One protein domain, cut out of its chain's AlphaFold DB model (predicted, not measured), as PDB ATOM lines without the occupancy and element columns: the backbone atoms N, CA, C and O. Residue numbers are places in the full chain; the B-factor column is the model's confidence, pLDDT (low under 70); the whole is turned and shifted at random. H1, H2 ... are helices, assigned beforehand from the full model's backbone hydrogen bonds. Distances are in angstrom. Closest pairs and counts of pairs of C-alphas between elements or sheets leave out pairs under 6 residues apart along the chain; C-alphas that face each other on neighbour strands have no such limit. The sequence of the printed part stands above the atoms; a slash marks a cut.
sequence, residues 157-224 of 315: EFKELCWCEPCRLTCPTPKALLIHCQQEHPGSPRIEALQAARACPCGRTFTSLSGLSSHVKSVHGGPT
ATOM      1  N   GLU A 157     208.085 178.322 145.690       55.06
ATOM      2  CA  GLU A 157     209.147 177.429 146.168       55.06
ATOM      3  C   GLU A 157     210.008 176.824 145.036       55.06
ATOM      4  O   GLU A 157     211.195 176.560 145.228       55.06
ATOM      5  N   PHE A 158     209.469 176.629 143.824       51.75
ATOM      6  CA  PHE A 158     210.235 176.095 142.687       51.75
ATOM      7  C   PHE A 158     211.200 177.134 142.090       51.75
ATOM      8  O   PHE A 158     212.286 176.777 141.615       51.75
ATOM      9  N   LYS A 159     210.851 178.429 142.151       56.34
ATOM     10  CA  LYS A 159     211.731 179.529 141.713       56.34
ATOM     11  C   LYS A 159     212.952 179.675 142.623       56.34
ATOM     12  O   LYS A 159     214.025 180.028 142.137       56.34
ATOM     13  N   GLU A 160     212.835 179.313 143.900       58.56
ATOM     14  CA  GLU A 160     213.951 179.382 144.851       58.56
ATOM     15  C   GLU A 160     215.026 178.300 144.648       58.56
ATOM     16  O   GLU A 160     216.119 178.403 145.206       58.56
ATOM     17  N   LEU A 161     214.782 177.277 143.825       64.75
ATOM     18  CA  LEU A 161     215.750 176.190 143.620       64.75
ATOM     19  C   LEU A 161     216.544 176.310 142.318       64.75
ATOM     20  O   LEU A 161     217.661 175.795 142.234       64.75
ATOM     21  N   CYS A 162     216.018 177.027 141.325       79.94
ATOM     22  CA  CYS A 162     216.656 177.171 140.017       79.94
ATOM     23  C   CYS A 162     217.461 178.471 139.873       79.94
ATOM     24  O   CYS A 162     217.532 179.027 138.783       79.94
ATOM     25  N   TRP A 163     218.090 178.957 140.945       88.12
ATOM     26  CA  TRP A 163     219.023 180.081 140.871       88.12
ATOM     27  C   TRP A 163     220.397 179.729 141.441       88.12
ATOM     28  O   TRP A 163     220.555 178.893 142.337       88.12
ATOM     29  N   CYS A 164     221.407 180.355 140.855       89.88
ATOM     30  CA  CYS A 164     222.800 180.270 141.256       89.88
ATOM     31  C   CYS A 164     223.054 181.251 142.403       89.88
ATOM     32  O   CYS A 164     222.928 182.454 142.226       89.88
ATOM     33  N   GLU A 165     223.440 180.761 143.578       88.94
ATOM     34  CA  GLU A 165     223.697 181.617 144.744       88.94
ATOM     35  C   GLU A 165     224.880 182.595 144.550       88.94
ATOM     36  O   GLU A 165     224.717 183.773 144.877       88.94
ATOM     37  N   PRO A 166     226.027 182.194 143.954       90.12
ATOM     38  CA  PRO A 166     227.153 183.112 143.751       90.12
ATOM     39  C   PRO A 166     226.864 184.269 142.785       90.12
ATOM     40  O   PRO A 166     227.358 185.376 142.976       90.12
ATOM     41  N   CYS A 167     226.078 184.011 141.741       93.25
ATOM     42  CA  CYS A 167     225.901 184.916 140.606       93.25
ATOM     43  C   CYS A 167     224.471 185.452 140.449       93.25
ATOM     44  O   CYS A 167     224.215 186.314 139.615       93.25
ATOM     45  N   ARG A 168     223.530 184.935 141.244       91.25
ATOM     46  CA  ARG A 168     222.088 185.225 141.210       91.25
ATOM     47  C   ARG A 168     221.386 184.967 139.876       91.25
ATOM     48  O   ARG A 168     220.266 185.427 139.678       91.25
ATOM     49  N   LEU A 169     222.002 184.194 138.981       92.06
ATOM     50  CA  LEU A 169     221.400 183.827 137.705       92.06
ATOM     51  C   LEU A 169     220.279 182.807 137.925       92.06
ATOM     52  O   LEU A 169     220.516 181.731 138.479       92.06
ATOM     53  N   THR A 170     219.071 183.125 137.469       89.56
ATOM     54  CA  THR A 170     217.955 182.178 137.385       89.56
ATOM     55  C   THR A 170     218.080 181.348 136.116       89.56
ATOM     56  O   THR A 170     218.132 181.888 135.012       89.56
ATOM     57  N   CYS A 171     218.105 180.030 136.256       86.50
ATOM     58  CA  CYS A 171     218.149 179.095 135.145       86.50
ATOM     59  C   CYS A 171     216.764 178.468 134.923       86.50
ATOM     60  O   CYS A 171     216.064 178.165 135.884       86.50
ATOM     61  N   PRO A 172     216.374 178.182 133.670       82.12
ATOM     62  CA  PRO A 172     215.056 177.617 133.374       82.12
ATOM     63  C   PRO A 172     214.916 176.150 133.808       82.12
ATOM     64  O   PRO A 172     213.807 175.639 133.922       82.12
ATOM     65  N   THR A 173     216.030 175.438 134.020       80.19
ATOM     66  CA  THR A 173     216.016 174.033 134.445       80.19
ATOM     67  C   THR A 173     217.154 173.723 135.422       80.19
ATOM     68  O   THR A 173     218.227 174.327 135.316       80.19
ATOM     69  N   PRO A 174     217.002 172.711 136.300       81.38
ATOM     70  CA  PRO A 174     218.081 172.256 137.182       81.38
ATOM     71  C   PRO A 174     219.342 171.806 136.430       81.38
ATOM     72  O   PRO A 174     220.456 171.971 136.917       81.38
ATOM     73  N   LYS A 175     219.186 171.259 135.214       83.00
ATOM     74  CA  LYS A 175     220.318 170.867 134.361       83.00
ATOM     75  C   LYS A 175     221.091 172.088 133.862       83.00
ATOM     76  O   LYS A 175     222.316 172.060 133.877       83.00
ATOM     77  N   ALA A 176     220.386 173.141 133.445       86.00
ATOM     78  CA  ALA A 176     221.016 174.399 133.059       86.00
ATOM     79  C   ALA A 176     221.751 175.032 134.249       86.00
ATOM     80  O   ALA A 176     222.893 175.448 134.083       86.00
ATOM     81  N   LEU A 177     221.159 174.993 135.451       89.88
ATOM     82  CA  LEU A 177     221.822 175.451 136.675       89.88
ATOM     83  C   LEU A 177     223.096 174.652 136.977       89.88
ATOM     84  O   LEU A 177     224.122 175.241 137.293       89.88
ATOM     85  N   LEU A 178     223.060 173.322 136.843       89.19
ATOM     86  CA  LEU A 178     224.235 172.478 137.064       89.19
ATOM     87  C   LEU A 178     225.360 172.779 136.062       89.19
ATOM     88  O   LEU A 178     226.505 172.920 136.481       89.19
ATOM     89  N   ILE A 179     225.042 172.887 134.766       92.12
ATOM     90  CA  ILE A 179     226.023 173.224 133.718       92.12
ATOM     91  C   ILE A 179     226.637 174.596 134.004       92.12
ATOM     92  O   ILE A 179     227.857 174.731 134.017       92.12
ATOM     93  N   HIS A 180     225.795 175.582 134.307       94.38
ATOM     94  CA  HIS A 180     226.228 176.922 134.668       94.38
ATOM     95  C   HIS A 180     227.153 176.908 135.899       94.38
ATOM     96  O   HIS A 180     228.254 177.447 135.840       94.38
ATOM     97  N   CYS A 181     226.775 176.227 136.990       94.06
ATOM     98  CA  CYS A 181     227.627 176.128 138.177       94.06
ATOM     99  C   CYS A 181     228.951 175.410 137.883       94.06
ATOM    100  O   CYS A 181     229.975 175.799 138.431       94.06
ATOM    101  N   GLN A 182     228.965 174.392 137.021       95.06
ATOM    102  CA  GLN A 182     230.202 173.708 136.628       95.06
ATOM    103  C   GLN A 182     231.147 174.600 135.816       95.06
ATOM    104  O   GLN A 182     232.360 174.472 135.963       95.06
ATOM    105  N   GLN A 183     230.600 175.474 134.969       96.69
ATOM    106  CA  GLN A 183     231.378 176.364 134.103       96.69
ATOM    107  C   GLN A 183     231.881 177.600 134.853       96.69
ATOM    108  O   GLN A 183     233.072 177.894 134.825       96.69
ATOM    109  N   GLU A 184     230.988 178.285 135.565       97.19
ATOM    110  CA  GLU A 184     231.274 179.584 136.185       97.19
ATOM    111  C   GLU A 184     231.769 179.457 137.633       97.19
ATOM    112  O   GLU A 184     232.442 180.346 138.159       97.19
ATOM    113  N   HIS A 185     231.440 178.350 138.309       93.62
ATOM    114  CA  HIS A 185     231.725 178.138 139.733       93.62
ATOM    115  C   HIS A 185     232.325 176.751 140.023       93.62
ATOM    116  O   HIS A 185     231.803 176.022 140.882       93.62
ATOM    117  N   PRO A 186     233.420 176.359 139.338       94.50
ATOM    118  CA  PRO A 186     234.040 175.061 139.560       94.50
ATOM    119  C   PRO A 186     234.436 174.906 141.035       94.50
ATOM    120  O   PRO A 186     235.146 175.737 141.596       94.50
ATOM    121  N   GLY A 187     233.942 173.842 141.676       92.38
ATOM    122  CA  GLY A 187     234.185 173.558 143.096       92.38
ATOM    123  C   GLY A 187     233.127 174.088 144.071       92.38
ATOM    124  O   GLY A 187     233.297 173.932 145.277       92.38
ATOM    125  N   SER A 188     232.025 174.682 143.598       92.62
ATOM    126  CA  SER A 188     230.911 175.038 144.487       92.62
ATOM    127  C   SER A 188     230.297 173.784 145.142       92.62
ATOM    128  O   SER A 188     229.948 172.844 144.421       92.62
ATOM    129  N   PRO A 189     230.057 173.769 146.472       85.00
ATOM    130  CA  PRO A 189     229.399 172.645 147.160       85.00
ATOM    131  C   PRO A 189     227.976 172.396 146.641       85.00
ATOM    132  O   PRO A 189     227.423 171.305 146.781       85.00
ATOM    133  N   ARG A 190     227.382 173.392 145.972       82.88
ATOM    134  CA  ARG A 190     226.077 173.272 145.324       82.88
ATOM    135  C   ARG A 190     226.105 172.317 144.130       82.88
ATOM    136  O   ARG A 190     225.088 171.690 143.856       82.88
ATOM    137  N   ILE A 191     227.247 172.151 143.453       87.06
ATOM    138  CA  ILE A 191     227.409 171.152 142.383       87.06
ATOM    139  C   ILE A 191     227.258 169.751 142.971       87.06
ATOM    140  O   ILE A 191     226.490 168.949 142.446       87.06
ATOM    141  N   GLU A 192     227.941 169.480 144.082       83.81
ATOM    142  CA  GLU A 192     227.894 168.185 144.760       83.81
ATOM    143  C   GLU A 192     226.495 167.920 145.327       83.81
ATOM    144  O   GLU A 192     225.946 166.842 145.118       83.81
ATOM    145  N   ALA A 193     225.843 168.932 145.911       80.25
ATOM    146  CA  ALA A 193     224.457 168.835 146.367       80.25
ATOM    147  C   ALA A 193     223.465 168.565 145.217       80.25
ATOM    148  O   ALA A 193     222.612 167.690 145.344       80.25
ATOM    149  N   LEU A 194     223.584 169.254 144.076       79.31
ATOM    150  CA  LEU A 194     222.731 169.024 142.898       79.31
ATOM    151  C   LEU A 194     222.966 167.632 142.288       79.31
ATOM    152  O   LEU A 194     222.019 166.965 141.862       79.31
ATOM    153  N   GLN A 195     224.220 167.174 142.264       83.81
ATOM    154  CA  GLN A 195     224.592 165.848 141.767       83.81
ATOM    155  C   GLN A 195     224.177 164.717 142.713       83.81
ATOM    156  O   GLN A 195     223.803 163.647 142.224       83.81
ATOM    157  N   ALA A 196     224.242 164.944 144.026       79.44
ATOM    158  CA  ALA A 196     223.877 163.987 145.064       79.44
ATOM    159  C   ALA A 196     222.365 163.899 145.252       79.44
ATOM    160  O   ALA A 196     221.837 162.799 145.401       79.44
ATOM    161  N   ALA A 197     221.663 165.034 145.196       73.62
ATOM    162  CA  ALA A 197     220.225 165.059 145.379       73.62
ATOM    163  C   ALA A 197     219.551 164.171 144.332       73.62
ATOM    164  O   ALA A 197     218.703 163.364 144.701       73.62
ATOM    165  N   ARG A 198     219.906 164.308 143.038       80.31
ATOM    166  CA  ARG A 198     219.168 163.711 141.894       80.31
ATOM    167  C   ARG A 198     217.652 163.672 142.143       80.31
ATOM    168  O   ARG A 198     216.961 162.747 141.723       80.31
ATOM    169  N   ALA A 199     217.153 164.654 142.880       70.69
ATOM    170  CA  ALA A 199     215.849 164.634 143.493       70.69
ATOM    171  C   ALA A 199     215.062 165.748 142.856       70.69
ATOM    172  O   ALA A 199     215.547 166.866 142.673       70.69
ATOM    173  N   CYS A 200     213.847 165.411 142.482       74.00
ATOM    174  CA  CYS A 200     212.888 166.395 142.070       74.00
ATOM    175  C   CYS A 200     212.320 167.091 143.315       74.00
ATOM    176  O   CYS A 200     212.122 166.416 144.330       74.00
ATOM    177  N   PRO A 201     211.997 168.394 143.246       59.31
ATOM    178  CA  PRO A 201     211.350 169.121 144.338       59.31
ATOM    179  C   PRO A 201     210.047 168.490 144.851       59.31
ATOM    180  O   PRO A 201     209.680 168.710 145.996       59.31
ATOM    181  N   CYS A 202     209.384 167.628 144.067       66.12
ATOM    182  CA  CYS A 202     208.253 166.820 144.543       66.12
ATOM    183  C   CYS A 202     208.635 165.698 145.539       66.12
ATOM    184  O   CYS A 202     207.792 164.875 145.894       66.12
ATOM    185  N   GLY A 203     209.909 165.611 145.942       69.19
ATOM    186  CA  GLY A 203     210.438 164.625 146.887       69.19
ATOM    187  C   GLY A 203     210.855 163.291 146.260       69.19
ATOM    188  O   GLY A 203     211.309 162.396 146.971       69.19
ATOM    189  N   ARG A 204     210.730 163.123 144.937       75.44
ATOM    190  CA  ARG A 204     211.149 161.890 144.250       75.44
ATOM    191  C   ARG A 204     212.632 161.914 143.916       75.44
ATOM    192  O   ARG A 204     213.102 162.839 143.262       75.44
ATOM    193  N   THR A 205     213.349 160.867 144.299       81.44
ATOM    194  CA  THR A 205     214.751 160.652 143.934       81.44
ATOM    195  C   THR A 205     214.853 159.847 142.642       81.44
ATOM    196  O   THR A 205     214.029 158.975 142.359       81.44
ATOM    197  N   PHE A 206     215.865 160.140 141.831       86.38
ATOM    198  CA  PHE A 206     216.098 159.475 140.555       86.38
ATOM    199  C   PHE A 206     217.500 158.883 140.511       86.38
ATOM    200  O   PHE A 206     218.488 159.512 140.881       86.38
ATOM    201  N   THR A 207     217.611 157.669 139.978       84.50
ATOM    202  CA  THR A 207     218.910 157.021 139.758       84.50
ATOM    203  C   THR A 207     219.676 157.648 138.592       84.50
ATOM    204  O   THR A 207     220.891 157.484 138.511       84.50
ATOM    205  N   SER A 208     219.013 158.419 137.718       82.88
ATOM    206  CA  SER A 208     219.629 159.117 136.583       82.88
ATOM    207  C   SER A 208     219.087 160.539 136.398       82.88
ATOM    208  O   SER A 208     217.913 160.816 136.645       82.88
ATOM    209  N   LEU A 209     219.937 161.443 135.894       76.06
ATOM    210  CA  LEU A 209     219.539 162.813 135.540       76.06
ATOM    211  C   LEU A 209     218.524 162.847 134.389       76.06
ATOM    212  O   LEU A 209     217.680 163.738 134.347       76.06
ATOM    213  N   SER A 210     218.570 161.875 133.474       82.44
ATOM    214  CA  SER A 210     217.565 161.724 132.417       82.44
ATOM    215  C   SER A 210     216.188 161.415 133.004       82.44
ATOM    216  O   SER A 210     215.209 162.028 132.593       82.44
ATOM    217  N   GLY A 211     216.119 160.536 134.013       86.06
ATOM    218  CA  GLY A 211     214.883 160.247 134.744       86.06
ATOM    219  C   GLY A 211     214.333 161.475 135.467       86.06
ATOM    220  O   GLY A 211     213.153 161.781 135.325       86.06
ATOM    221  N   LEU A 212     215.204 162.226 136.153       84.31
ATOM    222  CA  LEU A 212     214.838 163.496 136.785       84.31
ATOM    223  C   LEU A 212     214.315 164.509 135.757       84.31
ATOM    224  O   LEU A 212     213.281 165.124 135.976       84.31
ATOM    225  N   SER A 213     214.997 164.662 134.620       78.81
ATOM    226  CA  SER A 213     214.611 165.601 133.560       78.81
ATOM    227  C   SER A 213     213.269 165.236 132.924       78.81
ATOM    228  O   SER A 213     212.397 166.093 132.798       78.81
ATOM    229  N   SER A 214     213.064 163.961 132.576       85.81
ATOM    230  CA  SER A 214     211.786 163.482 132.039       85.81
ATOM    231  C   SER A 214     210.654 163.639 133.046       85.81
ATOM    232  O   SER A 214     209.561 164.042 132.668       85.81
ATOM    233  N   HIS A 215     210.918 163.373 134.326       87.38
ATOM    234  CA  HIS A 215     209.942 163.576 135.386       87.38
ATOM    235  C   HIS A 215     209.611 165.055 135.598       87.38
ATOM    236  O   HIS A 215     208.441 165.401 135.702       87.38
ATOM    237  N   VAL A 216     210.611 165.940 135.619       80.19
ATOM    238  CA  VAL A 216     210.375 167.386 135.712       80.19
ATOM    239  C   VAL A 216     209.547 167.854 134.523       80.19
ATOM    240  O   VAL A 216     208.570 168.560 134.722       80.19
ATOM    241  N   LYS A 217     209.852 167.400 133.306       80.00
ATOM    242  CA  LYS A 217     209.048 167.729 132.122       80.00
ATOM    243  C   LYS A 217     207.609 167.223 132.223       80.00
ATOM    244  O   LYS A 217     206.699 167.982 131.926       80.00
ATOM    245  N   SER A 218     207.391 165.982 132.651       83.12
ATOM    246  CA  SER A 218     206.047 165.392 132.674       83.12
ATOM    247  C   SER A 218     205.190 165.837 133.860       83.12
ATOM    248  O   SER A 218     203.980 165.973 133.712       83.12
ATOM    249  N   VAL A 219     205.793 166.055 135.031       81.38
ATOM    250  CA  VAL A 219     205.077 166.377 136.277       81.38
ATOM    251  C   VAL A 219     205.045 167.877 136.552       81.38
ATOM    252  O   VAL A 219     204.046 168.373 137.062       81.38
ATOM    253  N   HIS A 220     206.100 168.609 136.189       79.75
ATOM    254  CA  HIS A 220     206.221 170.047 136.460       79.75
ATOM    255  C   HIS A 220     206.215 170.918 135.200       79.75
ATOM    256  O   HIS A 220     205.872 172.089 135.284       79.75
ATOM    257  N   GLY A 221     206.563 170.370 134.033       71.00
ATOM    258  CA  GLY A 221     206.611 171.112 132.771       71.00
ATOM    259  C   GLY A 221     205.240 171.409 132.168       71.00
ATOM    260  O   GLY A 221     205.158 172.170 131.208       71.00
ATOM    261  N   GLY A 222     204.173 170.827 132.726       61.25
ATOM    262  CA  GLY A 222     202.861 170.802 132.095       61.25
ATOM    263  C   GLY A 222     202.900 170.063 130.747       61.25
ATOM    264  O   GLY A 222     203.953 169.908 130.127       61.25
ATOM    265  N   PRO A 223     201.761 169.565 130.248       54.44
ATOM    266  CA  PRO A 223     201.751 168.995 128.915       54.44
ATOM    267  C   PRO A 223     202.008 170.116 127.909       54.44
ATOM    268  O   PRO A 223     201.266 171.111 127.882       54.44
ATOM    269  N   THR A 224     203.059 169.943 127.101       54.81
ATOM    270  CA  THR A 224     203.323 170.811 125.953       54.81
ATOM    271  C   THR A 224     202.103 170.778 125.026       54.81
ATOM    272  O   THR A 224     201.418 169.750 124.967       54.81
TER     273      THR A 224
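What this domain is: This is residues 157 to 224 of the 315 residues of the protein "F-box 8" of Micractinium conductrix (UniProt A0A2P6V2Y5). The main picture is a short helical hairpin, H1 and H2, with a long loop, residues 157 to 173, folded along it, and a third helix, H3, set beyond the hairpin's open end, where H1 begins and H2 ends. After H2 the chain loops out through residues 198 to 208 before it enters H3. You are looking at 68 printed residues with three named helices, in the order H1, H2, H3, and no named strand. The class is all helix, though under half of the residues, 32 of 68, are in named elements. The whole is compact, with a radius of gyration of the C-alphas of 11.8 A, and spans 32 by 23 by 19 A.

How they stand to each other: Start at residues 157 to 173, 17 residues with no named element; their C-alphas lie 6 to 16 A from the mean of all C-alphas. Next come H1, residues 174 to 184, and H2, residues 189 to 197, which touch and form a helical hairpin. Look at Leu 178 and Ile 191 for their closest C-alphas, 6.3 A apart. Their lines stand at a shallow tilt of 29 degrees, and they run opposite ways. Going on, you reach H3, residues 209 to 220, which is apart from H2. H3 is close to but not clearly touching H1: the closest C-alphas are those of Lys 175 and Ser 213, 7.8 A apart. H1 and H3 run opposite ways at a steep tilt of 49 degrees. In H1, H2 and H3, every O i to N i+4 pair is within hydrogen-bond range.

Where its parts are: Find C-alpha 174 at (218.081, 172.256, 137.182); from there H1 runs to C-alpha 184, 15.1 A from its first C-alpha to its last. Find C-alpha 189 at (229.399, 172.645, 147.160), where H2 begins; it ends at Ala 197, 12.0 A away from C-alpha to C-alpha. H3, the longest helix with 12 residues, measures 15.2 A from the C-alpha of Leu 209 to that of His 220, which you find at (206.221, 170.047, 136.460).

The domain as a whole: The two C-alphas farthest apart are those of Gly 187 and Pro 223, at 35.7 A. From the first printed C-alpha, of Glu 157, to the last, of Thr 224, is 22.1 A. The printed part has no cut. The link from H1 to H2 is tight, with 4 residues, and that from H2 to H3 is long, with 11. The mean pLDDT of the printed part is 80.9; look for values under 70 at residues 157 to 161, 201 to 203 and 222 to 224.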